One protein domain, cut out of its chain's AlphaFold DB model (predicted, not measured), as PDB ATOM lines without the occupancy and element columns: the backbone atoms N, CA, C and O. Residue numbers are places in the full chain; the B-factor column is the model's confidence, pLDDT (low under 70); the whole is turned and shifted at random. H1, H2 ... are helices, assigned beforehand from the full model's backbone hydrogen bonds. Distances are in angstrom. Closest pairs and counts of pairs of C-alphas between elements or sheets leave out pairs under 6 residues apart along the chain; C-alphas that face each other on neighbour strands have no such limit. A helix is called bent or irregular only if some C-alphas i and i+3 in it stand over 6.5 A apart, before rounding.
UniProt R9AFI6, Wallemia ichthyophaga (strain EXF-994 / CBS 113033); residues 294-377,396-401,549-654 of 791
ATOM      1  N   SER A 294     274.512 357.254 123.314       70.69
ATOM      2  CA  SER A 294     273.600 357.013 124.445       70.69
ATOM      3  C   SER A 294     274.357 356.991 125.781       70.69
ATOM      4  O   SER A 294     273.887 357.591 126.744       70.69
ATOM      5  N   LYS A 295     275.547 356.374 125.843       70.12
ATOM      6  CA  LYS A 295     276.429 356.370 127.028       70.12
ATOM      7  C   LYS A 295     276.921 357.785 127.359       70.12
ATOM      8  O   LYS A 295     276.846 358.201 128.515       70.12
ATOM      9  N   ASN A 296     277.351 358.547 126.355       70.81
ATOM     10  CA  ASN A 296     277.881 359.904 126.525       70.81
ATOM     11  C   ASN A 296     276.792 360.908 126.917       70.81
ATOM     12  O   ASN A 296     276.958 361.671 127.871       70.81
ATOM     13  N   SER A 297     275.645 360.876 126.238       71.81
ATOM     14  CA  SER A 297     274.486 361.695 126.606       71.81
ATOM     15  C   SER A 297     273.980 361.356 128.009       71.81
ATOM     16  O   SER A 297     273.657 362.274 128.765       71.81
ATOM     17  N   PHE A 298     274.007 360.071 128.391       71.31
ATOM     18  CA  PHE A 298     273.698 359.633 129.749       71.31
ATOM     19  C   PHE A 298     274.655 360.255 130.765       71.31
ATOM     20  O   PHE A 298     274.207 360.895 131.713       71.31
ATOM     21  N   LYS A 299     275.968 360.125 130.550       68.44
ATOM     22  CA  LYS A 299     277.002 360.702 131.422       68.44
ATOM     23  C   LYS A 299     276.812 362.208 131.608       68.44
ATOM     24  O   LYS A 299     276.750 362.673 132.741       68.44
ATOM     25  N   ARG A 300     276.605 362.947 130.513       71.94
ATOM     26  CA  ARG A 300     276.400 364.405 130.536       71.94
ATOM     27  C   ARG A 300     275.189 364.819 131.377       71.94
ATOM     28  O   ARG A 300     275.291 365.738 132.184       71.94
ATOM     29  N   GLU A 301     274.055 364.142 131.207       69.75
ATOM     30  CA  GLU A 301     272.841 364.431 131.983       69.75
ATOM     31  C   GLU A 301     273.013 364.076 133.471       69.75
ATOM     32  O   GLU A 301     272.460 364.751 134.344       69.75
ATOM     33  N   MET A 302     273.799 363.043 133.788       67.12
ATOM     34  CA  MET A 302     274.119 362.690 135.173       67.12
ATOM     35  C   MET A 302     275.073 363.683 135.827       67.12
ATOM     36  O   MET A 302     274.815 364.071 136.964       67.12
ATOM     37  N   ASP A 303     276.114 364.133 135.128       65.19
ATOM     38  CA  ASP A 303     277.067 365.121 135.642       65.19
ATOM     39  C   ASP A 303     276.376 366.453 135.972       65.19
ATOM     40  O   ASP A 303     276.612 367.035 137.036       65.19
ATOM     41  N   GLU A 304     275.460 366.900 135.108       71.12
ATOM     42  CA  GLU A 304     274.658 368.107 135.332       71.12
ATOM     43  C   GLU A 304     273.823 367.996 136.617       71.12
ATOM     44  O   GLU A 304     273.902 368.864 137.489       71.12
ATOM     45  N   ARG A 305     273.089 366.890 136.799       68.50
ATOM     46  CA  ARG A 305     272.276 366.670 138.010       68.50
ATOM     47  C   ARG A 305     273.124 366.427 139.260       68.50
ATOM     48  O   ARG A 305     272.733 366.797 140.367       68.50
ATOM     49  N   ALA A 306     274.291 365.806 139.114       64.62
ATOM     50  CA  ALA A 306     275.191 365.527 140.224       64.62
ATOM     51  C   ALA A 306     275.790 366.804 140.814       64.62
ATOM     52  O   ALA A 306     275.901 366.915 142.038       64.62
ATOM     53  N   ALA A 307     276.122 367.787 139.971       68.50
ATOM     54  CA  ALA A 307     276.634 369.081 140.413       68.50
ATOM     55  C   ALA A 307     275.663 369.801 141.371       68.50
ATOM     56  O   ALA A 307     276.102 370.424 142.339       68.50
ATOM     57  N   GLU A 308     274.349 369.658 141.167       70.88
ATOM     58  CA  GLU A 308     273.311 370.287 142.002       70.88
ATOM     59  C   GLU A 308     273.194 369.681 143.411       70.88
ATOM     60  O   GLU A 308     272.730 370.337 144.356       70.88
ATOM     61  N   VAL A 309     273.616 368.424 143.560       75.12
ATOM     62  CA  VAL A 309     273.453 367.636 144.788       75.12
ATOM     63  C   VAL A 309     274.778 367.419 145.525       75.12
ATOM     64  O   VAL A 309     274.779 367.157 146.731       75.12
ATOM     65  N   MET A 310     275.914 367.610 144.852       72.31
ATOM     66  CA  MET A 310     277.254 367.328 145.376       72.31
ATOM     67  C   MET A 310     277.546 368.011 146.717       72.31
ATOM     68  O   MET A 310     278.121 367.394 147.614       72.31
ATOM     69  N   GLU A 311     277.114 369.261 146.895       77.06
ATOM     70  CA  GLU A 311     277.300 369.977 148.163       77.06
ATOM     71  C   GLU A 311     276.510 369.330 149.314       77.06
ATOM     72  O   GLU A 311     276.999 369.215 150.436       77.06
ATOM     73  N   SER A 312     275.308 368.817 149.029       79.88
ATOM     74  CA  SER A 312     274.493 368.109 150.027       79.88
ATOM     75  C   SER A 312     275.105 366.756 150.401       79.88
ATOM     76  O   SER A 312     275.065 366.370 151.566       79.88
ATOM     77  N   VAL A 313     275.737 366.067 149.445       75.75
ATOM     78  CA  VAL A 313     276.467 364.810 149.695       75.75
ATOM     79  C   VAL A 313     277.709 365.057 150.558       75.75
ATOM     80  O   VAL A 313     277.950 364.314 151.512       75.75
ATOM     81  N   LYS A 314     278.467 366.131 150.294       75.81
ATOM     82  CA  LYS A 314     279.612 366.539 151.130       75.81
ATOM     83  C   LYS A 314     279.194 366.797 152.574       75.81
ATOM     84  O   LYS A 314     279.828 366.283 153.499       75.81
ATOM     85  N   GLN A 315     278.106 367.540 152.767       80.44
ATOM     86  CA  GLN A 315     277.574 367.819 154.098       80.44
ATOM     87  C   GLN A 315     277.085 366.543 154.797       80.44
ATOM     88  O   GLN A 315     277.432 366.305 155.951       80.44
ATOM     89  N   PHE A 316     276.342 365.685 154.094       82.06
ATOM     90  CA  PHE A 316     275.865 364.402 154.616       82.06
ATOM     91  C   PHE A 316     276.999 363.521 155.141       82.06
ATOM     92  O   PHE A 316     276.922 362.982 156.245       82.06
ATOM     93  N   LYS A 317     278.089 363.426 154.379       76.62
ATOM     94  CA  LYS A 317     279.295 362.716 154.800       76.62
ATOM     95  C   LYS A 317     279.904 363.342 156.058       76.62
ATOM     96  O   LYS A 317     280.249 362.607 156.983       76.62
ATOM     97  N   SER A 318     280.017 364.670 156.125       79.25
ATOM     98  CA  SER A 318     280.485 365.361 157.337       79.25
ATOM     99  C   SER A 318     279.616 365.017 158.553       79.25
ATOM    100  O   SER A 318     280.140 364.756 159.638       79.25
ATOM    101  N   ASP A 319     278.297 364.957 158.375       81.00
ATOM    102  CA  ASP A 319     277.359 364.617 159.444       81.00
ATOM    103  C   ASP A 319     277.545 363.169 159.926       81.00
ATOM    104  O   ASP A 319     277.629 362.945 161.136       81.00
ATOM    105  N   ILE A 320     277.682 362.202 159.009       78.19
ATOM    106  CA  ILE A 320     277.941 360.786 159.335       78.19
ATOM    107  C   ILE A 320     279.287 360.599 160.040       78.19
ATOM    108  O   ILE A 320     279.376 359.834 160.996       78.19
ATOM    109  N   SER A 321     280.321 361.302 159.581       72.62
ATOM    110  CA  SER A 321     281.697 361.157 160.081       72.62
ATOM    111  C   SER A 321     281.906 361.800 161.453       72.62
ATOM    112  O   SER A 321     282.898 361.544 162.133       72.62
ATOM    113  N   SER A 322     280.995 362.685 161.857       80.69
ATOM    114  CA  SER A 322     281.059 363.339 163.159       80.69
ATOM    115  C   SER A 322     280.574 362.419 164.287       80.69
ATOM    116  O   SER A 322     279.880 361.429 164.057       80.69
ATOM    117  N   LYS A 323     280.934 362.745 165.537       78.50
ATOM    118  CA  LYS A 323     280.539 361.966 166.727       78.50
ATOM    119  C   LYS A 323     279.029 361.695 166.731       78.50
ATOM    120  O   LYS A 323     278.232 362.625 166.590       78.50
ATOM    121  N   ASN A 324     278.641 360.432 166.914       77.94
ATOM    122  CA  ASN A 324     277.252 359.953 166.874       77.94
ATOM    123  C   ASN A 324     276.520 360.227 165.538       77.94
ATOM    124  O   ASN A 324     275.301 360.432 165.514       77.94
ATOM    125  N   GLY A 325     277.246 360.331 164.420       79.94
ATOM    126  CA  GLY A 325     276.677 360.589 163.094       79.94
ATOM    127  C   GLY A 325     275.724 359.488 162.631       79.94
ATOM    128  O   GLY A 325     274.579 359.780 162.280       79.94
ATOM    129  N   PHE A 326     276.142 358.223 162.725       77.00
ATOM    130  CA  PHE A 326     275.310 357.065 162.376       77.00
ATOM    131  C   PHE A 326     274.060 356.964 163.247       77.00
ATOM    132  O   PHE A 326     272.959 356.818 162.717       77.00
ATOM    133  N   LYS A 327     274.189 357.141 164.567       78.56
ATOM    134  CA  LYS A 327     273.034 357.154 165.474       78.56
ATOM    135  C   LYS A 327     272.015 358.239 165.129       78.56
ATOM    136  O   LYS A 327     270.807 357.987 165.146       78.56
ATOM    137  N   ARG A 328     272.476 359.443 164.768       82.12
ATOM    138  CA  ARG A 328     271.592 360.524 164.297       82.12
ATOM    139  C   ARG A 328     270.925 360.172 162.971       82.12
ATOM    140  O   ARG A 328     269.725 360.386 162.843       82.12
ATOM    141  N   MET A 329     271.658 359.590 162.025       83.25
ATOM    142  CA  MET A 329     271.098 359.134 160.749       83.25
ATOM    143  C   MET A 329     270.016 358.062 160.945       83.25
ATOM    144  O   MET A 329     268.932 358.179 160.378       83.25
ATOM    145  N   PHE A 330     270.262 357.050 161.782       80.69
ATOM    146  CA  PHE A 330     269.258 356.025 162.085       80.69
ATOM    147  C   PHE A 330     268.028 356.610 162.784       80.69
ATOM    148  O   PHE A 330     266.906 356.230 162.455       80.69
ATOM    149  N   SER A 331     268.219 357.586 163.678       83.12
ATOM    150  CA  SER A 331     267.108 358.313 164.308       83.12
ATOM    151  C   SER A 331     266.289 359.093 163.274       83.12
ATOM    152  O   SER A 331     265.067 359.011 163.275       83.12
ATOM    153  N   LEU A 332     266.944 359.769 162.323       86.75
ATOM    154  CA  LEU A 332     266.259 360.477 161.238       86.75
ATOM    155  C   LEU A 332     265.410 359.531 160.384       86.75
ATOM    156  O   LEU A 332     264.262 359.853 160.093       86.75
ATOM    157  N   ILE A 333     265.931 358.362 160.007       86.56
ATOM    158  CA  ILE A 333     265.164 357.361 159.247       86.56
ATOM    159  C   ILE A 333     263.966 356.863 160.069       86.56
ATOM    160  O   ILE A 333     262.878 356.668 159.529       86.56
ATOM    161  N   LYS A 334     264.146 356.673 161.378       84.69
ATOM    162  CA  LYS A 334     263.085 356.236 162.292       84.69
ATOM    163  C   LYS A 334     261.977 357.276 162.455       84.69
ATOM    164  O   LYS A 334     260.810 356.900 162.491       84.69
ATOM    165  N   ASP A 335     262.323 358.555 162.518       88.56
ATOM    166  CA  ASP A 335     261.362 359.642 162.730       88.56
ATOM    167  C   ASP A 335     260.611 360.036 161.442       88.56
ATOM    168  O   ASP A 335     259.555 360.665 161.506       88.56
ATOM    169  N   ASN A 336     261.125 359.638 160.272       90.31
ATOM    170  CA  ASN A 336     260.596 360.017 158.961       90.31
ATOM    171  C   ASN A 336     260.103 358.789 158.185       90.31
ATOM    172  O   ASN A 336     260.890 358.056 157.584       90.31
ATOM    173  N   GLN A 337     258.784 358.573 158.176       88.50
ATOM    174  CA  GLN A 337     258.160 357.399 157.549       88.50
ATOM    175  C   GLN A 337     258.285 357.377 156.021       88.50
ATOM    176  O   GLN A 337     258.274 356.299 155.426       88.50
ATOM    177  N   THR A 338     258.420 358.537 155.377       89.56
ATOM    178  CA  THR A 338     258.550 358.628 153.917       89.56
ATOM    179  C   THR A 338     259.710 359.531 153.507       89.56
ATOM    180  O   THR A 338     260.155 360.384 154.280       89.56
ATOM    181  N   ILE A 339     260.190 359.367 152.273       88.44
ATOM    182  CA  ILE A 339     261.299 360.158 151.722       88.44
ATOM    183  C   ILE A 339     260.959 361.655 151.743       88.44
ATOM    184  O   ILE A 339     261.823 362.480 152.022       88.44
ATOM    185  N   GLU A 340     259.696 362.019 151.508       87.62
ATOM    186  CA  GLU A 340     259.233 363.412 151.473       87.62
ATOM    187  C   GLU A 340     259.246 364.084 152.849       87.62
ATOM    188  O   GLU A 340     259.252 365.310 152.933       87.62
ATOM    189  N   THR A 341     259.241 363.297 153.929       89.38
ATOM    190  CA  THR A 341     259.335 363.826 155.299       89.38
ATOM    191  C   THR A 341     260.771 364.130 155.722       89.38
ATOM    192  O   THR A 341     260.975 364.882 156.673       89.38
ATOM    193  N   LEU A 342     261.772 363.623 154.989       88.12
ATOM    194  CA  LEU A 342     263.178 363.865 155.299       88.12
ATOM    195  C   LEU A 342     263.537 365.356 155.204       88.12
ATOM    196  O   LEU A 342     263.036 366.071 154.329       88.12
ATOM    197  N   PRO A 343     264.478 365.840 156.037       88.19
ATOM    198  CA  PRO A 343     264.996 367.192 155.887       88.19
ATOM    199  C   PRO A 343     265.581 367.404 154.484       88.19
ATOM    200  O   PRO A 343     266.193 366.500 153.908       88.19
ATOM    201  N   SER A 344     265.433 368.619 153.949       81.88
ATOM    202  CA  SER A 344     265.756 368.954 152.552       81.88
ATOM    203  C   SER A 344     267.169 368.548 152.118       81.88
ATOM    204  O   SER A 344     267.358 368.097 150.992       81.88
ATOM    205  N   GLN A 345     268.151 368.645 153.018       79.44
ATOM    206  CA  GLN A 345     269.528 368.218 152.766       79.44
ATOM    207  C   GLN A 345     269.665 366.704 152.517       79.44
ATOM    208  O   GLN A 345     270.429 366.304 151.647       79.44
ATOM    209  N   TYR A 346     268.892 365.859 153.212       82.81
ATOM    210  CA  TYR A 346     268.913 364.401 153.025       82.81
ATOM    211  C   TYR A 346     268.039 363.965 151.846       82.81
ATOM    212  O   TYR A 346     268.379 363.006 151.163       82.81
ATOM    213  N   SER A 347     266.952 364.688 151.556       84.12
ATOM    214  CA  SER A 347     266.131 364.438 150.362       84.12
ATOM    215  C   SER A 347     266.957 364.566 149.074       84.12
ATOM    216  O   SER A 347     266.889 363.695 148.208       84.12
ATOM    217  N   LYS A 348     267.842 365.571 149.003       83.88
ATOM    218  CA  LYS A 348     268.814 365.701 147.910       83.88
ATOM    219  C   LYS A 348     269.772 364.511 147.839       83.88
ATOM    220  O   LYS A 348     270.003 363.980 146.764       83.88
ATOM    221  N   VAL A 349     270.283 364.021 148.970       83.19
ATOM    222  CA  VAL A 349     271.145 362.818 148.984       83.19
ATOM    223  C   VAL A 349     270.420 361.599 148.406       83.19
ATOM    224  O   VAL A 349     271.025 360.839 147.654       83.19
ATOM    225  N   VAL A 350     269.124 361.430 148.693       85.50
ATOM    226  CA  VAL A 350     268.308 360.360 148.092       85.50
ATOM    227  C   VAL A 350     268.192 360.535 146.575       85.50
ATOM    228  O   VAL A 350     268.273 359.553 145.836       85.50
ATOM    229  N   GLU A 351     268.058 361.768 146.087       83.50
ATOM    230  CA  GLU A 351     268.056 362.066 144.652       83.50
ATOM    231  C   GLU A 351     269.387 361.701 143.978       83.50
ATOM    232  O   GLU A 351     269.379 361.028 142.945       83.50
ATOM    233  N   TRP A 352     270.522 362.040 144.593       82.12
ATOM    234  CA  TRP A 352     271.836 361.602 144.108       82.12
ATOM    235  C   TRP A 352     271.997 360.081 144.137       82.12
ATOM    236  O   TRP A 352     272.488 359.505 143.166       82.12
ATOM    237  N   ALA A 353     271.550 359.410 145.203       81.25
ATOM    238  CA  ALA A 353     271.626 357.954 145.312       81.25
ATOM    239  C   ALA A 353     270.804 357.266 144.211       81.25
ATOM    240  O   ALA A 353     271.258 356.294 143.610       81.25
ATOM    241  N   LYS A 354     269.624 357.810 143.892       85.25
ATOM    242  CA  LYS A 354     268.771 357.343 142.794       85.25
ATOM    243  C   LYS A 354     269.459 357.468 141.434       85.25
ATOM    244  O   LYS A 354     269.464 356.509 140.668       85.25
ATOM    245  N   ILE A 355     270.017 358.642 141.144       76.75
ATOM    246  CA  ILE A 355     270.747 358.940 139.900       76.75
ATOM    247  C   ILE A 355     271.945 357.994 139.758       76.75
ATOM    248  O   ILE A 355     272.109 357.342 138.729       76.75
ATOM    249  N   SER A 356     272.719 357.848 140.832       75.38
ATOM    250  CA  SER A 356     273.888 356.967 140.876       75.38
ATOM    251  C   SER A 356     273.499 355.507 140.644       75.38
ATOM    252  O   SER A 356     274.101 354.831 139.818       75.38
ATOM    253  N   PHE A 357     272.442 355.023 141.303       82.88
ATOM    254  CA  PHE A 357     271.983 353.645 141.135       82.88
ATOM    255  C   PHE A 357     271.446 353.376 139.723       82.88
ATOM    256  O   PHE A 357     271.763 352.345 139.134       82.88
ATOM    257  N   ALA A 358     270.692 354.316 139.142       83.19
ATOM    258  CA  ALA A 358     270.237 354.226 137.755       83.19
ATOM    259  C   ALA A 358     271.417 354.151 136.768       83.19
ATOM    260  O   ALA A 358     271.381 353.352 135.832       83.19
ATOM    261  N   SER A 359     272.477 354.928 137.012       75.94
ATOM    262  CA  SER A 359     273.718 354.880 136.233       75.94
ATOM    263  C   SER A 359     274.403 353.523 136.314       75.94
ATOM    264  O   SER A 359     274.734 352.942 135.278       75.94
ATOM    265  N   THR A 360     274.536 352.967 137.518       78.25
ATOM    266  CA  THR A 360     275.100 351.629 137.705       78.25
ATOM    267  C   THR A 360     274.290 350.572 136.956       78.25
ATOM    268  O   THR A 360     274.878 349.728 136.282       78.25
ATOM    269  N   LEU A 361     272.954 350.621 137.021       83.94
ATOM    270  CA  LEU A 361     272.085 349.676 136.309       83.94
ATOM    271  C   LEU A 361     272.249 349.779 134.787       83.94
ATOM    272  O   LEU A 361     272.444 348.759 134.131       83.94
ATOM    273  N   TYR A 362     272.217 350.994 134.233       80.94
ATOM    274  CA  TYR A 362     272.422 351.214 132.800       80.94
ATOM    275  C   TYR A 362     273.798 350.717 132.348       80.94
ATOM    276  O   TYR A 362     273.915 350.010 131.347       80.94
ATOM    277  N   SER A 363     274.842 351.037 133.115       73.94
ATOM    278  CA  SER A 363     276.201 350.634 132.771       73.94
ATOM    279  C   SER A 363     276.384 349.115 132.818       73.94
ATOM    280  O   SER A 363     276.960 348.527 131.905       73.94
ATOM    281  N   THR A 364     275.818 348.472 133.841       78.88
ATOM    282  CA  THR A 364     275.933 347.022 134.058       78.88
ATOM    283  C   THR A 364     275.167 346.212 133.010       78.88
ATOM    284  O   THR A 364     275.638 345.150 132.602       78.88
ATOM    285  N   PHE A 365     273.987 346.683 132.587       84.06
ATOM    286  CA  PHE A 365     273.054 345.891 131.773       84.06
ATOM    287  C   PHE A 365     272.859 346.375 130.332       84.06
ATOM    288  O   PHE A 365     272.247 345.644 129.565       84.06
ATOM    289  N   ILE A 366     273.361 347.552 129.941       80.88
ATOM    290  CA  ILE A 366     273.216 348.075 128.566       80.88
ATOM    291  C   ILE A 366     274.547 348.545 127.976       80.88
ATOM    292  O   ILE A 366     274.841 348.237 126.822       80.88
ATOM    293  N   SER A 367     275.330 349.333 128.723       72.56
ATOM    294  CA  SER A 367     276.445 350.072 128.113       72.56
ATOM    295  C   SER A 367     277.676 349.221 127.814       72.56
ATOM    296  O   SER A 367     278.419 349.584 126.915       72.56
ATOM    297  N   SER A 368     277.912 348.159 128.592       68.75
ATOM    298  CA  SER A 368     279.098 347.304 128.459       68.75
ATOM    299  C   SER A 368     278.953 346.286 127.323       68.75
ATOM    300  O   SER A 368     277.868 345.723 127.138       68.75
ATOM    301  N   ASP A 369     280.037 345.947 126.624       65.50
ATOM    302  CA  ASP A 369     280.058 344.826 125.667       65.50
ATOM    303  C   ASP A 369     279.727 343.458 126.327       65.50
ATOM    304  O   ASP A 369     279.172 342.566 125.671       65.50
ATOM    305  N   THR A 370     279.966 343.298 127.639       64.00
ATOM    306  CA  THR A 370     279.634 342.089 128.431       64.00
ATOM    307  C   THR A 370     278.249 342.131 129.091       64.00
ATOM    308  O   THR A 370     277.811 341.146 129.691       64.00
ATOM    309  N   SER A 371     277.499 343.229 128.926       78.62
ATOM    310  CA  SER A 371     276.149 343.430 129.497       78.62
ATOM    311  C   SER A 371     275.181 342.277 129.222       78.62
ATOM    312  O   SER A 371     274.351 341.894 130.045       78.62
ATOM    313  N   SER A 372     275.310 341.668 128.051       76.81
ATOM    314  CA  SER A 372     274.443 340.580 127.626       76.81
ATOM    315  C   SER A 372     274.679 339.269 128.398       76.81
ATOM    316  O   SER A 372     273.771 338.436 128.483       76.81
ATOM    317  N   GLU A 373     275.877 339.055 128.946       71.81
ATOM    318  CA  GLU A 373     276.207 337.909 129.798       71.81
ATOM    319  C   GLU A 373     275.729 338.143 131.231       71.81
ATOM    320  O   GLU A 373     275.010 337.302 131.783       71.81
ATOM    321  N   THR A 374     276.028 339.317 131.798       75.88
ATOM    322  CA  THR A 374     275.559 339.716 133.137       75.88
ATOM    323  C   THR A 374     274.031 339.678 133.214       75.88
ATOM    324  O   THR A 374     273.458 339.155 134.177       75.88
ATOM    325  N   PHE A 375     273.351 340.128 132.157       85.31
ATOM    326  CA  PHE A 375     271.898 340.080 132.050       85.31
ATOM    327  C   PHE A 375     271.345 338.649 131.956       85.31
ATOM    328  O   PHE A 375     270.354 338.317 132.615       85.31
ATOM    329  N   SER A 376     272.001 337.760 131.200       81.44
ATOM    330  CA  SER A 376     271.657 336.330 131.183       81.44
ATOM    331  C   SER A 376     271.791 335.695 132.573       81.44
ATOM    332  O   SER A 376     270.919 334.923 132.982       81.44
ATOM    333  N   GLY A 377     272.851 336.037 133.312       81.00
ATOM    334  CA  GLY A 377     273.072 335.585 134.687       81.00
ATOM    335  C   GLY A 377     271.948 336.023 135.628       81.00
ATOM    336  O   GLY A 377     271.370 335.185 136.330       81.00
ATOM    337  N   ILE A 396     256.316 332.143 158.553       83.25
ATOM    338  CA  ILE A 396     256.314 331.239 159.706       83.25
ATOM    339  C   ILE A 396     256.630 332.029 160.985       83.25
ATOM    340  O   ILE A 396     257.686 332.636 161.130       83.25
ATOM    341  N   SER A 397     255.723 331.966 161.966       70.06
ATOM    342  CA  SER A 397     255.826 332.726 163.223       70.06
ATOM    343  C   SER A 397     257.060 332.406 164.073       70.06
ATOM    344  O   SER A 397     257.440 333.239 164.902       70.06
ATOM    345  N   ASN A 398     257.629 331.207 163.915       82.00
ATOM    346  CA  ASN A 398     258.808 330.733 164.634       82.00
ATOM    347  C   ASN A 398     260.077 330.993 163.791       82.00
ATOM    348  O   ASN A 398     260.247 330.326 162.767       82.00
ATOM    349  N   PRO A 399     260.990 331.884 164.234       73.31
ATOM    350  CA  PRO A 399     262.216 332.220 163.506       73.31
ATOM    351  C   PRO A 399     263.087 331.009 163.165       73.31
ATOM    352  O   PRO A 399     263.588 330.919 162.054       73.31
ATOM    353  N   MET A 400     263.211 330.036 164.074       76.56
ATOM    354  CA  MET A 400     264.012 328.826 163.846       76.56
ATOM    355  C   MET A 400     263.411 327.929 162.766       76.56
ATOM    356  O   MET A 400     264.132 327.355 161.954       76.56
ATOM    357  N   ALA A 401     262.084 327.795 162.758       81.88
ATOM    358  CA  ALA A 401     261.389 327.017 161.738       81.88
ATOM    359  C   ALA A 401     261.434 327.722 160.375       81.88
ATOM    360  O   ALA A 401     261.611 327.055 159.359       81.88
ATOM    361  N   THR A 549     280.934 321.711 155.918       74.75
ATOM    362  CA  THR A 549     280.565 322.917 155.158       74.75
ATOM    363  C   THR A 549     279.062 323.171 155.183       74.75
ATOM    364  O   THR A 549     278.623 324.301 155.406       74.75
ATOM    365  N   ALA A 550     278.247 322.125 155.018       73.69
ATOM    366  CA  ALA A 550     276.791 322.250 155.093       73.69
ATOM    367  C   ALA A 550     276.324 322.648 156.506       73.69
ATOM    368  O   ALA A 550     275.423 323.480 156.662       73.69
ATOM    369  N   GLU A 551     276.952 322.089 157.544       77.88
ATOM    370  CA  GLU A 551     276.690 322.474 158.932       77.88
ATOM    371  C   GLU A 551     277.179 323.887 159.262       77.88
ATOM    372  O   GLU A 551     276.490 324.607 159.987       77.88
ATOM    373  N   LEU A 552     278.330 324.297 158.724       83.56
ATOM    374  CA  LEU A 552     278.872 325.645 158.863       83.56
ATOM    375  C   LEU A 552     277.951 326.664 158.193       83.56
ATOM    376  O   LEU A 552     277.593 327.652 158.823       83.56
ATOM    377  N   LEU A 553     277.501 326.408 156.961       77.69
ATOM    378  CA  LEU A 553     276.572 327.287 156.248       77.69
ATOM    379  C   LEU A 553     275.243 327.401 156.998       77.69
ATOM    380  O   LEU A 553     274.690 328.493 157.121       77.69
ATOM    381  N   LYS A 554     274.746 326.299 157.566       77.00
ATOM    382  CA  LYS A 554     273.550 326.315 158.410       77.00
ATOM    383  C   LYS A 554     273.738 327.163 159.666       77.00
ATOM    384  O   LYS A 554     272.833 327.926 160.014       77.00
ATOM    385  N   ASP A 555     274.883 327.051 160.331       82.88
ATOM    386  CA  ASP A 555     275.206 327.871 161.496       82.88
ATOM    387  C   ASP A 555     275.389 329.335 161.108       82.88
ATOM    388  O   ASP A 555     274.807 330.179 161.771       82.88
ATOM    389  N   MET A 556     276.081 329.651 160.010       81.88
ATOM    390  CA  MET A 556     276.197 331.017 159.490       81.88
ATOM    391  C   MET A 556     274.817 331.605 159.212       81.88
ATOM    392  O   MET A 556     274.462 332.642 159.766       81.88
ATOM    393  N   VAL A 557     273.977 330.920 158.434       75.31
ATOM    394  CA  VAL A 557     272.609 331.391 158.197       75.31
ATOM    395  C   VAL A 557     271.880 331.565 159.530       75.31
ATOM    396  O   VAL A 557     271.230 332.578 159.727       75.31
ATOM    397  N   THR A 558     272.033 330.661 160.498       77.75
ATOM    398  CA  THR A 558     271.385 330.803 161.812       77.75
ATOM    399  C   THR A 558     271.915 332.004 162.609       77.75
ATOM    400  O   THR A 558     271.109 332.785 163.106       77.75
ATOM    401  N   ILE A 559     273.230 332.190 162.717       82.31
ATOM    402  CA  ILE A 559     273.895 333.265 163.471       82.31
ATOM    403  C   ILE A 559     273.505 334.627 162.903       82.31
ATOM    404  O   ILE A 559     273.091 335.517 163.642       82.31
ATOM    405  N   PHE A 560     273.579 334.771 161.581       76.31
ATOM    406  CA  PHE A 560     273.302 336.040 160.927       76.31
ATOM    407  C   PHE A 560     271.798 336.303 160.822       76.31
ATOM    408  O   PHE A 560     271.339 337.411 161.079       76.31
ATOM    409  N   TYR A 561     271.004 335.288 160.486       73.31
ATOM    410  CA  TYR A 561     269.589 335.477 160.191       73.31
ATOM    411  C   TYR A 561     268.690 335.402 161.424       73.31
ATOM    412  O   TYR A 561     267.604 335.960 161.391       73.31
ATOM    413  N   THR A 562     269.070 334.752 162.527       74.25
ATOM    414  CA  THR A 562     268.183 334.651 163.707       74.25
ATOM    415  C   THR A 562     267.891 335.998 164.364       74.25
ATOM    416  O   THR A 562     266.711 336.279 164.601       74.25
ATOM    417  N   PRO A 563     268.898 336.848 164.644       72.50
ATOM    418  CA  PRO A 563     268.648 338.178 165.193       72.50
ATOM    419  C   PRO A 563     267.859 339.041 164.201       72.50
ATOM    420  O   PRO A 563     266.898 339.715 164.570       72.50
ATOM    421  N   LEU A 564     268.191 338.924 162.913       71.38
ATOM    422  CA  LEU A 564     267.502 339.624 161.836       71.38
ATOM    423  C   LEU A 564     266.038 339.178 161.681       71.38
ATOM    424  O   LEU A 564     265.154 340.012 161.560       71.38
ATOM    425  N   ALA A 565     265.741 337.883 161.775       68.81
ATOM    426  CA  ALA A 565     264.406 337.299 161.661       68.81
ATOM    427  C   ALA A 565     263.415 337.866 162.683       68.81
ATOM    428  O   ALA A 565     262.231 338.029 162.379       68.81
ATOM    429  N   GLN A 566     263.883 338.165 163.897       66.31
ATOM    430  CA  GLN A 566     263.052 338.757 164.948       66.31
ATOM    431  C   GLN A 566     262.613 340.178 164.574       66.31
ATOM    432  O   GLN A 566     261.451 340.535 164.774       66.31
ATOM    433  N   VAL A 567     263.506 340.941 163.944       68.69
ATOM    434  CA  VAL A 567     263.246 342.297 163.447       68.69
ATOM    435  C   VAL A 567     262.434 342.277 162.146       68.69
ATOM    436  O   VAL A 567     261.455 343.004 161.979       68.69
ATOM    437  N   TYR A 568     262.772 341.370 161.237       68.12
ATOM    438  CA  TYR A 568     262.141 341.183 159.931       68.12
ATOM    439  C   TYR A 568     260.699 340.693 160.017       68.12
ATOM    440  O   TYR A 568     259.870 341.044 159.174       68.12
ATOM    441  N   LYS A 569     260.363 339.953 161.078       65.75
ATOM    442  CA  LYS A 569     258.977 339.627 161.422       65.75
ATOM    443  C   LYS A 569     258.148 340.885 161.689       65.75
ATOM    444  O   LYS A 569     256.996 340.950 161.269       65.75
ATOM    445  N   ALA A 570     258.718 341.885 162.360       62.59
ATOM    446  CA  ALA A 570     258.038 343.152 162.619       62.59
ATOM    447  C   ALA A 570     257.974 344.039 161.358       62.59
ATOM    448  O   ALA A 570     257.008 344.783 161.163       62.59
ATOM    449  N   ALA A 571     258.966 343.923 160.470       65.44
ATOM    450  CA  ALA A 571     259.084 344.707 159.240       65.44
ATOM    451  C   ALA A 571     258.396 344.105 157.995       65.44
ATOM    452  O   ALA A 571     258.481 344.692 156.924       65.44
ATOM    453  N   ASN A 572     257.682 342.978 158.123       75.00
ATOM    454  CA  ASN A 572     256.956 342.316 157.028       75.00
ATOM    455  C   ASN A 572     257.838 341.941 155.815       75.00
ATOM    456  O   ASN A 572     257.512 342.212 154.660       75.00
ATOM    457  N   ILE A 573     258.953 341.251 156.074       76.75
ATOM    458  CA  ILE A 573     259.923 340.836 155.043       76.75
ATOM    459  C   ILE A 573     259.331 339.988 153.909       76.75
ATOM    460  O   ILE A 573     259.857 339.957 152.799       76.75
ATOM    461  N   SER A 574     258.221 339.297 154.178       81.75
ATOM    462  CA  SER A 574     257.544 338.475 153.177       81.75
ATOM    463  C   SER A 574     257.000 339.304 152.009       81.75
ATOM    464  O   SER A 574     256.910 338.789 150.895       81.75
ATOM    465  N   ASP A 575     256.660 340.568 152.267       85.56
ATOM    466  CA  ASP A 575     256.209 341.506 151.244       85.56
ATOM    467  C   ASP A 575     257.409 342.217 150.597       85.56
ATOM    468  O   ASP A 575     257.451 342.297 149.375       85.56
ATOM    469  N   ALA A 576     258.460 342.543 151.362       86.25
ATOM    470  CA  ALA A 576     259.714 343.080 150.810       86.25
ATOM    471  C   ALA A 576     260.381 342.139 149.784       86.25
ATOM    472  O   ALA A 576     260.954 342.593 148.797       86.25
ATOM    473  N   LEU A 577     260.276 340.817 149.974       88.19
ATOM    474  CA  LEU A 577     260.735 339.837 148.983       88.19
ATOM    475  C   LEU A 577     259.964 339.949 147.655       88.19
ATOM    476  O   LEU A 577     260.542 339.751 146.589       88.19
ATOM    477  N   TYR A 578     258.666 340.243 147.716       91.00
ATOM    478  CA  TYR A 578     257.834 340.451 146.530       91.00
ATOM    479  C   TYR A 578     258.093 341.814 145.892       91.00
ATOM    480  O   TYR A 578     258.092 341.898 144.670       91.00
ATOM    481  N   ASP A 579     258.369 342.846 146.690       92.50
ATOM    482  CA  ASP A 579     258.807 344.148 146.181       92.50
ATOM    483  C   ASP A 579     260.136 344.005 145.422       92.50
ATOM    484  O   ASP A 579     260.269 344.505 144.309       92.50
ATOM    485  N   LEU A 580     261.089 343.229 145.958       91.94
ATOM    486  CA  LEU A 580     262.340 342.903 145.267       91.94
ATOM    487  C   LEU A 580     262.098 342.080 143.997       91.94
ATOM    488  O   LEU A 580     262.705 342.357 142.964       91.94
ATOM    489  N   GLN A 581     261.219 341.074 144.059       95.00
ATOM    490  CA  GLN A 581     260.834 340.305 142.877       95.00
ATOM    491  C   GLN A 581     260.282 341.237 141.794       95.00
ATOM    492  O   GLN A 581     260.737 341.167 140.659       95.00
ATOM    493  N   ALA A 582     259.346 342.121 142.152       96.12
ATOM    494  CA  ALA A 582     258.730 343.074 141.240       96.12
ATOM    495  C   ALA A 582     259.754 344.054 140.651       96.12
ATOM    496  O   ALA A 582     259.701 344.317 139.454       96.12
ATOM    497  N   PHE A 583     260.701 344.543 141.455       96.94
ATOM    498  CA  PHE A 583     261.800 345.378 140.974       96.94
ATOM    499  C   PHE A 583     262.673 344.646 139.950       96.94
ATOM    500  O   PHE A 583     262.938 345.198 138.889       96.94
ATOM    501  N   ILE A 584     263.097 343.407 140.230       96.00
ATOM    502  CA  ILE A 584     263.938 342.635 139.298       96.00
ATOM    503  C   ILE A 584     263.165 342.305 138.015       96.00
ATOM    504  O   ILE A 584     263.735 342.402 136.933       96.00
ATOM    505  N   THR A 585     261.880 341.950 138.111       97.06
ATOM    506  CA  THR A 585     261.033 341.715 136.931       97.06
ATOM    507  C   THR A 585     260.913 342.980 136.076       97.06
ATOM    508  O   THR A 585     261.169 342.927 134.882       97.06
ATOM    509  N   ASP A 586     260.620 344.130 136.686       97.25
ATOM    510  CA  ASP A 586     260.518 345.415 135.979       97.25
ATOM    511  C   ASP A 586     261.876 345.873 135.417       97.25
ATOM    512  O   ASP A 586     261.934 346.455 134.341       97.25
ATOM    513  N   LEU A 587     262.990 345.571 136.094       96.06
ATOM    514  CA  LEU A 587     264.338 345.788 135.564       96.06
ATOM    515  C   LEU A 587     264.585 344.948 134.305       96.06
ATOM    516  O   LEU A 587     265.098 345.484 133.329       96.06
ATOM    517  N   ILE A 588     264.219 343.663 134.319       95.31
ATOM    518  CA  ILE A 588     264.340 342.778 133.150       95.31
ATOM    519  C   ILE A 588     263.526 343.341 131.982       95.31
ATOM    520  O   ILE A 588     264.078 343.508 130.896       95.31
ATOM    521  N   ASP A 589     262.270 343.716 132.228       94.56
ATOM    522  CA  ASP A 589     261.388 344.297 131.212       94.56
ATOM    523  C   ASP A 589     261.940 345.631 130.670       94.56
ATOM    524  O   ASP A 589     261.871 345.905 129.472       94.56
ATOM    525  N   VAL A 590     262.508 346.478 131.538       93.00
ATOM    526  CA  VAL A 590     263.130 347.752 131.146       93.00
ATOM    527  C   VAL A 590     264.364 347.527 130.279       93.00
ATOM    528  O   VAL A 590     264.501 348.214 129.269       93.00
ATOM    529  N   VAL A 591     265.245 346.596 130.654       90.69
ATOM    530  CA  VAL A 591     266.448 346.266 129.875       90.69
ATOM    531  C   VAL A 591     266.048 345.739 128.500       90.69
ATOM    532  O   VAL A 591     266.503 346.286 127.501       90.69
ATOM    533  N   GLU A 592     265.127 344.771 128.433       89.38
ATOM    534  CA  GLU A 592     264.654 344.206 127.160       89.38
ATOM    535  C   GLU A 592     263.989 345.274 126.283       89.38
ATOM    536  O   GLU A 592     264.305 345.379 125.100       89.38
ATOM    537  N   ARG A 593     263.157 346.151 126.861       87.00
ATOM    538  CA  ARG A 593     262.554 347.271 126.125       87.00
ATOM    539  C   ARG A 593     263.602 348.242 125.581       87.00
ATOM    540  O   ARG A 593     263.485 348.664 124.436       87.00
ATOM    541  N   VAL A 594     264.597 348.628 126.381       84.81
ATOM    542  CA  VAL A 594     265.650 349.557 125.932       84.81
ATOM    543  C   VAL A 594     266.491 348.914 124.828       84.81
ATOM    544  O   VAL A 594     266.770 349.577 123.831       84.81
ATOM    545  N   GLU A 595     266.846 347.633 124.957       79.50
ATOM    546  CA  GLU A 595     267.548 346.889 123.904       79.50
ATOM    547  C   GLU A 595     266.722 346.808 122.610       79.50
ATOM    548  O   GLU A 595     267.259 347.033 121.523       79.50
ATOM    549  N   GLU A 596     265.422 346.517 122.703       79.31
ATOM    550  CA  GLU A 596     264.509 346.472 121.554       79.31
ATOM    551  C   GLU A 596     264.346 347.843 120.889       79.31
ATOM    552  O   GLU A 596     264.392 347.953 119.660       79.31
ATOM    553  N   GLU A 597     264.163 348.901 121.678       76.94
ATOM    554  CA  GLU A 597     263.987 350.254 121.165       76.94
ATOM    555  C   GLU A 597     265.274 350.774 120.508       76.94
ATOM    556  O   GLU A 597     265.170 351.412 119.454       76.94
ATOM    557  N   GLN A 598     266.462 350.485 121.071       71.38
ATOM    558  CA  GLN A 598     267.759 350.858 120.477       71.38
ATOM    559  C   GLN A 598     267.948 350.191 119.114       71.38
ATOM    560  O   GLN A 598     268.451 350.812 118.183       71.38
ATOM    561  N   GLN A 599     267.477 348.951 118.974       67.94
ATOM    562  CA  GLN A 599     267.531 348.213 117.714       67.94
ATOM    563  C   GLN A 599     266.574 348.745 116.645       67.94
ATOM    564  O   GLN A 599     266.833 348.589 115.451       67.94
ATOM    565  N   GLN A 600     265.449 349.339 117.046       68.81
ATOM    566  CA  GLN A 600     264.401 349.782 116.121       68.81
ATOM    567  C   GLN A 600     264.539 351.247 115.691       68.81
ATOM    568  O   GLN A 600     264.129 351.592 114.580       68.81
ATOM    569  N   HIS A 601     265.087 352.114 116.543       64.19
ATOM    570  CA  HIS A 601     265.114 353.560 116.316       64.19
ATOM    571  C   HIS A 601     266.506 354.067 115.948       64.19
ATOM    572  O   HIS A 601     267.513 353.627 116.479       64.19
ATOM    573  N   SER A 602     266.556 355.061 115.058       55.88
ATOM    574  CA  SER A 602     267.809 355.699 114.627       55.88
ATOM    575  C   SER A 602     268.268 356.864 115.518       55.88
ATOM    576  O   SER A 602     269.176 357.591 115.130       55.88
ATOM    577  N   ASN A 603     267.616 357.091 116.662       58.62
ATOM    578  CA  ASN A 603     267.903 358.212 117.558       58.62
ATOM    579  C   ASN A 603     268.345 357.699 118.937       58.62
ATOM    580  O   ASN A 603     267.788 356.698 119.395       58.62
ATOM    581  N   PRO A 604     269.257 358.409 119.630       59.38
ATOM    582  CA  PRO A 604     269.611 358.102 121.012       59.38
ATOM    583  C   PRO A 604     268.362 358.101 121.893       59.38
ATOM    584  O   PRO A 604     267.590 359.064 121.910       59.38
ATOM    585  N   ILE A 605     268.146 357.005 122.615       65.94
ATOM    586  CA  ILE A 605     267.051 356.902 123.579       65.94
ATOM    587  C   ILE A 605     267.455 357.663 124.831       65.94
ATOM    588  O   ILE A 605     268.594 357.551 125.283       65.94
ATOM    589  N   ASN A 606     266.510 358.378 125.446       69.88
ATOM    590  CA  ASN A 606     266.706 358.921 126.788       69.88
ATOM    591  C   ASN A 606     266.665 357.781 127.829       69.88
ATOM    592  O   ASN A 606     265.709 357.625 128.592       69.88
ATOM    593  N   ALA A 607     267.701 356.940 127.819       71.31
ATOM    594  CA  ALA A 607     267.844 355.805 128.720       71.31
ATOM    595  C   ALA A 607     267.990 356.270 130.178       71.31
ATOM    596  O   ALA A 607     267.525 355.584 131.085       71.31
ATOM    597  N   VAL A 608     268.541 357.470 130.397       71.00
ATOM    598  CA  VAL A 608     268.621 358.123 131.713       71.00
ATOM    599  C   VAL A 608     267.260 358.165 132.376       71.00
ATOM    600  O   VAL A 608     267.086 357.633 133.474       71.00
ATOM    601  N   HIS A 609     266.281 358.767 131.704       80.56
ATOM    602  CA  HIS A 609     264.945 358.928 132.255       80.56
ATOM    603  C   HIS A 609     264.296 357.572 132.529       80.56
ATOM    604  O   HIS A 609     263.695 357.384 133.578       80.56
ATOM    605  N   ILE A 610     264.488 356.594 131.638       88.00
ATOM    606  CA  ILE A 610     263.915 355.251 131.782       88.00
ATOM    607  C   ILE A 610     264.440 354.532 133.036       88.00
ATOM    608  O   ILE A 610     263.650 353.971 133.803       88.00
ATOM    609  N   PHE A 611     265.754 354.547 133.270       88.44
ATOM    610  CA  PHE A 611     266.347 353.905 134.448       88.44
ATOM    611  C   PHE A 611     266.090 354.707 135.730       88.44
ATOM    612  O   PHE A 611     265.805 354.117 136.773       88.44
ATOM    613  N   VAL A 612     266.101 356.043 135.674       87.44
ATOM    614  CA  VAL A 612     265.708 356.888 136.816       87.44
ATOM    615  C   VAL A 612     264.241 356.657 137.188       87.44
ATOM    616  O   VAL A 612     263.921 356.584 138.376       87.44
ATOM    617  N   ASP A 613     263.351 356.479 136.213       92.19
ATOM    618  CA  ASP A 613     261.943 356.141 136.436       92.19
ATOM    619  C   ASP A 613     261.781 354.757 137.057       92.19
ATOM    620  O   ASP A 613     260.972 354.590 137.969       92.19
ATOM    621  N   LEU A 614     262.545 353.759 136.597       94.81
ATOM    622  CA  LEU A 614     262.577 352.434 137.219       94.81
ATOM    623  C   LEU A 614     262.915 352.556 138.709       94.81
ATOM    624  O   LEU A 614     262.141 352.100 139.546       94.81
ATOM    625  N   VAL A 615     264.011 353.234 139.054       93.69
ATOM    626  CA  VAL A 615     264.389 353.418 140.463       93.69
ATOM    627  C   VAL A 615     263.316 354.214 141.218       93.69
ATOM    628  O   VAL A 615     262.932 353.831 142.321       93.69
ATOM    629  N   THR A 616     262.752 355.264 140.612       93.69
ATOM    630  CA  THR A 616     261.692 356.091 141.220       93.69
ATOM    631  C   THR A 616     260.426 355.285 141.530       93.69
ATOM    632  O   THR A 616     259.821 355.486 142.581       93.69
ATOM    633  N   ARG A 617     260.018 354.352 140.659       95.44
ATOM    634  CA  ARG A 617     258.822 353.510 140.865       95.44
ATOM    635  C   ARG A 617     258.938 352.584 142.079       95.44
ATOM    636  O   ARG A 617     257.911 352.281 142.686       95.44
ATOM    637  N   HIS A 618     260.159 352.169 142.428       95.50
ATOM    638  CA  HIS A 618     260.437 351.199 143.498       95.50
ATOM    639  C   HIS A 618     261.072 351.812 144.762       95.50
ATOM    640  O   HIS A 618     261.163 351.147 145.797       95.50
ATOM    641  N   GLN A 619     261.486 353.087 144.728       93.12
ATOM    642  CA  GLN A 619     262.178 353.745 145.850       93.12
ATOM    643  C   GLN A 619     261.335 353.792 147.132       93.12
ATOM    644  O   GLN A 619     261.873 353.682 148.232       93.12
ATOM    645  N   ASN A 620     260.012 353.943 147.008       92.31
ATOM    646  CA  ASN A 620     259.124 354.099 148.160       92.31
ATOM    647  C   ASN A 620     258.925 352.771 148.896       92.31
ATOM    648  O   ASN A 620     258.874 352.760 150.126       92.31
ATOM    649  N   GLN A 621     258.854 351.653 148.170       91.50
ATOM    650  CA  GLN A 621     258.806 350.303 148.729       91.50
ATOM    651  C   GLN A 621     260.121 349.997 149.451       91.50
ATOM    652  O   GLN A 621     260.107 349.580 150.610       91.50
ATOM    653  N   PHE A 622     261.254 350.312 148.814       90.81
ATOM    654  CA  PHE A 622     262.573 350.164 149.425       90.81
ATOM    655  C   PHE A 622     262.720 351.012 150.697       90.81
ATOM    656  O   PHE A 622     263.073 350.487 151.753       90.81
ATOM    657  N   TYR A 623     262.380 352.303 150.643       90.56
ATOM    658  CA  TYR A 623     262.453 353.182 151.811       90.56
ATOM    659  C   TYR A 623     261.503 352.729 152.922       90.56
ATOM    660  O   TYR A 623     261.887 352.707 154.088       90.56
ATOM    661  N   SER A 624     260.286 352.299 152.578       88.56
ATOM    662  CA  SER A 624     259.335 351.753 153.552       88.56
ATOM    663  C   SER A 624     259.893 350.515 154.245       88.56
ATOM    664  O   SER A 624     259.706 350.357 155.451       88.56
ATOM    665  N   PHE A 625     260.590 349.638 153.520       87.19
ATOM    666  CA  PHE A 625     261.294 348.505 154.114       87.19
ATOM    667  C   PHE A 625     262.384 348.980 155.084       87.19
ATOM    668  O   PHE A 625     262.354 348.586 156.250       87.19
ATOM    669  N   VAL A 626     263.273 349.883 154.657       86.06
ATOM    670  CA  VAL A 626     264.346 350.447 155.499       86.06
ATOM    671  C   VAL A 626     263.775 351.101 156.765       86.06
ATOM    672  O   VAL A 626     264.187 350.768 157.877       86.06
ATOM    673  N   HIS A 627     262.764 351.961 156.630       87.06
ATOM    674  CA  HIS A 627     262.085 352.603 157.754       87.06
ATOM    675  C   HIS A 627     261.427 351.585 158.696       87.06
ATOM    676  O   HIS A 627     261.573 351.688 159.912       87.06
ATOM    677  N   ASN A 628     260.718 350.579 158.175       83.38
ATOM    678  CA  ASN A 628     260.083 349.543 158.999       83.38
ATOM    679  C   ASN A 628     261.106 348.702 159.771       83.38
ATOM    680  O   ASN A 628     260.842 348.297 160.902       83.38
ATOM    681  N   VAL A 629     262.252 348.425 159.152       80.88
ATOM    682  CA  VAL A 629     263.359 347.686 159.756       80.88
ATOM    683  C   VAL A 629     263.978 348.496 160.901       80.88
ATOM    684  O   VAL A 629     264.127 347.960 161.999       80.88
ATOM    685  N   HIS A 630     264.237 349.792 160.702       78.19
ATOM    686  CA  HIS A 630     264.801 350.662 161.741       78.19
ATOM    687  C   HIS A 630     263.804 351.030 162.848       78.19
ATOM    688  O   HIS A 630     264.164 351.004 164.018       78.19
ATOM    689  N   SER A 631     262.546 351.329 162.522       80.94
ATOM    690  CA  SER A 631     261.534 351.741 163.513       80.94
ATOM    691  C   SER A 631     261.086 350.620 164.451       80.94
ATOM    692  O   SER A 631     260.567 350.897 165.531       80.94
ATOM    693  N   LYS A 632     261.262 349.355 164.045       76.88
ATOM    694  CA  LYS A 632     260.806 348.175 164.800       76.88
ATOM    695  C   LYS A 632     261.950 347.292 165.305       76.88
ATOM    696  O   LYS A 632     261.691 346.326 166.021       76.88
ATOM    697  N   GLY A 633     263.188 347.592 164.915       69.44
ATOM    698  CA  GLY A 633     264.389 346.794 165.170       69.44
ATOM    699  C   GLY A 633     265.355 347.375 166.198       69.44
ATOM    700  O   GLY A 633     266.524 346.999 166.164       69.44
ATOM    701  N   ASP A 634     264.876 348.276 167.064       65.25
ATOM    702  CA  ASP A 634     265.674 349.177 167.913       65.25
ATOM    703  C   ASP A 634     266.956 348.543 168.481       65.25
ATOM    704  O   ASP A 634     268.053 348.941 168.108       65.25
ATOM    705  N   ALA A 635     266.849 347.478 169.280       70.88
ATOM    706  CA  ALA A 635     268.010 346.929 169.988       70.88
ATOM    707  C   ALA A 635     269.096 346.319 169.077       70.88
ATOM    708  O   ALA A 635     270.279 346.367 169.412       70.88
ATOM    709  N   LEU A 636     268.716 345.732 167.936       73.44
ATOM    710  CA  LEU A 636     269.688 345.140 167.014       73.44
ATOM    711  C   LEU A 636     270.480 346.253 166.321       73.44
ATOM    712  O   LEU A 636     271.707 346.253 166.362       73.44
ATOM    713  N   PHE A 637     269.788 347.214 165.707       74.25
ATOM    714  CA  PHE A 637     270.446 348.277 164.946       74.25
ATOM    715  C   PHE A 637     271.211 349.261 165.823       74.25
ATOM    716  O   PHE A 637     272.224 349.782 165.365       74.25
ATOM    717  N   ASP A 638     270.799 349.444 167.078       77.19
ATOM    718  CA  ASP A 638     271.582 350.188 168.064       77.19
ATOM    719  C   ASP A 638     272.952 349.527 168.281       77.19
ATOM    720  O   ASP A 638     273.974 350.197 168.154       77.19
ATOM    721  N   SER A 639     273.001 348.203 168.481       80.62
ATOM    722  CA  SER A 639     274.275 347.479 168.650       80.62
ATOM    723  C   SER A 639     275.168 347.518 167.400       80.62
ATOM    724  O   SER A 639     276.391 347.607 167.506       80.62
ATOM    725  N   PHE A 640     274.572 347.509 166.202       80.81
ATOM    726  CA  PHE A 640     275.297 347.723 164.946       80.81
ATOM    727  C   PHE A 640     275.838 349.144 164.822       80.81
ATOM    728  O   PHE A 640     276.982 349.319 164.409       80.81
ATOM    729  N   GLY A 641     275.029 350.143 165.174       79.50
ATOM    730  CA  GLY A 641     275.447 351.539 165.207       79.50
ATOM    731  C   GLY A 641     276.626 351.739 166.149       79.50
ATOM    732  O   GLY A 641     277.631 352.299 165.730       79.50
ATOM    733  N   GLU A 642     276.549 351.201 167.367       84.19
ATOM    734  CA  GLU A 642     277.630 351.248 168.359       84.19
ATOM    735  C   GLU A 642     278.903 350.543 167.871       84.19
ATOM    736  O   GLU A 642     280.005 351.046 168.078       84.19
ATOM    737  N   TRP A 643     278.774 349.405 167.181       87.62
ATOM    738  CA  TRP A 643     279.926 348.710 166.600       87.62
ATOM    739  C   TRP A 643     280.588 349.525 165.477       87.62
ATOM    740  O   TRP A 643     281.806 349.695 165.488       87.62
ATOM    741  N   ILE A 644     279.803 350.088 164.547       83.44
ATOM    742  CA  ILE A 644     280.315 350.974 163.483       83.44
ATOM    743  C   ILE A 644     280.968 352.217 164.100       83.44
ATOM    744  O   ILE A 644     282.066 352.597 163.695       83.44
ATOM    745  N   GLU A 645     280.332 352.837 165.096       80.25
ATOM    746  CA  GLU A 645     280.887 353.977 165.834       80.25
ATOM    747  C   GLU A 645     282.210 353.609 166.513       80.25
ATOM    748  O   GLU A 645     283.166 354.370 166.402       80.25
ATOM    749  N   GLY A 646     282.328 352.410 167.090       82.94
ATOM    750  CA  GLY A 646     283.583 351.894 167.637       82.94
ATOM    751  C   GLY A 646     284.715 351.785 166.606       82.94
ATOM    752  O   GLY A 646     285.876 352.026 166.948       82.94
ATOM    753  N   CYS A 647     284.398 351.479 165.343       83.00
ATOM    754  CA  CYS A 647     285.364 351.498 164.241       83.00
ATOM    755  C   CYS A 647     285.813 352.925 163.890       83.00
ATOM    756  O   CYS A 647     287.001 353.168 163.683       83.00
ATOM    757  N   TYR A 648     284.886 353.885 163.856       77.50
ATOM    758  CA  TYR A 648     285.212 355.291 163.591       77.50
ATOM    759  C   TYR A 648     285.956 355.956 164.748       77.50
ATOM    760  O   TYR A 648     286.872 356.741 164.514       77.50
ATOM    761  N   ASP A 649     285.598 355.633 165.988       80.12
ATOM    762  CA  ASP A 649     286.311 356.088 167.175       80.12
ATOM    763  C   ASP A 649     287.741 355.546 167.181       80.12
ATOM    764  O   ASP A 649     288.662 356.294 167.485       80.12
ATOM    765  N   PHE A 650     287.958 354.303 166.742       83.06
ATOM    766  CA  PHE A 650     289.306 353.774 166.533       83.06
ATOM    767  C   PHE A 650     290.084 354.548 165.455       83.06
ATOM    768  O   PHE A 650     291.241 354.895 165.673       83.06
ATOM    769  N   LEU A 651     289.467 354.859 164.311       78.00
ATOM    770  CA  LEU A 651     290.123 355.653 163.260       78.00
ATOM    771  C   LEU A 651     290.487 357.065 163.752       78.00
ATOM    772  O   LEU A 651     291.583 357.556 163.474       78.00
ATOM    773  N   ARG A 652     289.580 357.699 164.504       74.81
ATOM    774  CA  ARG A 652     289.729 359.068 165.012       74.81
ATOM    775  C   ARG A 652     290.714 359.152 166.178       74.81
ATOM    776  O   ARG A 652     291.654 359.942 166.129       74.81
ATOM    777  N   ASP A 653     290.493 358.350 167.213       76.31
ATOM    778  CA  ASP A 653     291.153 358.472 168.515       76.31
ATOM    779  C   ASP A 653     292.309 357.460 168.688       76.31
ATOM    780  O   ASP A 653     293.216 357.702 169.481       76.31
ATOM    781  N   GLY A 654     292.342 356.379 167.899       78.31
ATOM    782  CA  GLY A 654     293.371 355.334 167.951       78.31
ATOM    783  C   GLY A 654     293.061 354.173 168.905       78.31
ATOM    784  O   GLY A 654     291.928 353.998 169.350       78.31
TER     785      GLY A 654
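What this domain is: This is residues 294 to 377, 396 to 401 and 549 to 654 of the 791 residues of a protein of Wallemia ichthyophaga (strain EXF-994 / CBS 113033) (UniProt R9AFI6). A long helical hairpin of H6 and the bent H7 runs lengthwise, with bent H1 on the other side and H3 slanting between H1 and the hairpin. H2, H8 and the second arm of H5 lie across one end, residues 549 to 557 of H5 stick out, and little H4 makes a corner with the end of H3. The printed part has 196 residues with eight named helices, H1 to H8 in chain order, and no named strand; the class is all helix. It is only just loose, close to compact, with a radius of gyration of the C-alphas of 20.0 A and spans of 56 by 43 by 33 A.

Where its parts are: H1, residues 294 to 321, begins at C-alpha 294 (273.600, 357.013, 124.445). By its hydrogen bonds it was assigned as one helix, as were H5 and H7, but it is bent: C-alphas 308 and 311 are 7.3 A apart between arms H1a, 294 to 308, and H1b, 311 to 321. H2 is residues 325 to 335. H3, residues 344 to 367, 32.7 A long, is only just irregular, with C-alphas 364 and 367 6.7 A apart. H4 is residues 371 to 377. H5, residues 549 to 570, is bent, with C-alphas 560 and 563 6.7 A apart between H5a, 549 to 560, and H5b, 563 to 570. H6, residues 573 to 600, is 40.2 A long. H7, residues 607 to 632, is bent, with C-alphas 617 and 620 7.3 A apart between H7a, 607 to 617, and H7b, 620 to 632. H8, residues 634 to 653, 27.1 A long, ends at C-alpha 653 (291.153, 358.472, 168.515).

How they stand to each other: H7 is the hub, touching five other helices. H6 and H7a form a hairpin at a shallow tilt of 18 degrees; their closest C-alphas, Leu 587 and Leu 614, are 7.1 A apart. H7a touches H3 at a steep tilt of 55 degrees, closest at C-alphas Phe 611 and Ala 358, 5.1 A. H3 and H1a touch and run opposite ways at a shallow tilt of 12 degrees, closest at C-alphas Ser 367 and Lys 295, 6.4 A. H3 and H4 touch only at the corner, closest at C-alphas Phe 365 and Ser 371, 4.6 A. H7b touches H2, about perpendicular at 75 degrees, closest at C-alphas Ser 631 and Lys 334, 4.9 A. H2 touches H8 at a shallow tilt of 24 degrees, closest at C-alphas Lys 327 and Gly 641, 6.1 A. H5b touches H7b, closest at C-alphas Ala 570 and Lys 632, 6.1 A. H5a touches no helix. Each O i to N i+4 pair is within hydrogen-bond range in H1b, H2, H4, H5a, H7a, H7b and H8; the counts are 10 of 11 in H1a, 18 of 20 in H3, 2 of 4 in H5b and 23 of 24 in H6.

The domain as a whole: The C-alphas farthest apart, Gln 600 and Gly 654, are 59.6 A apart. Residues 378 to 395 and 402 to 548 are not printed; the gaps are 30.4 A from C-alpha 377 to 396 and 20.7 A from C-alpha 401 to 549. Of the links that are printed whole, none is long. The mean pLDDT of the printed part is 79.8; 27 residues are under 70, among them 565 to 571 and 599 to 606.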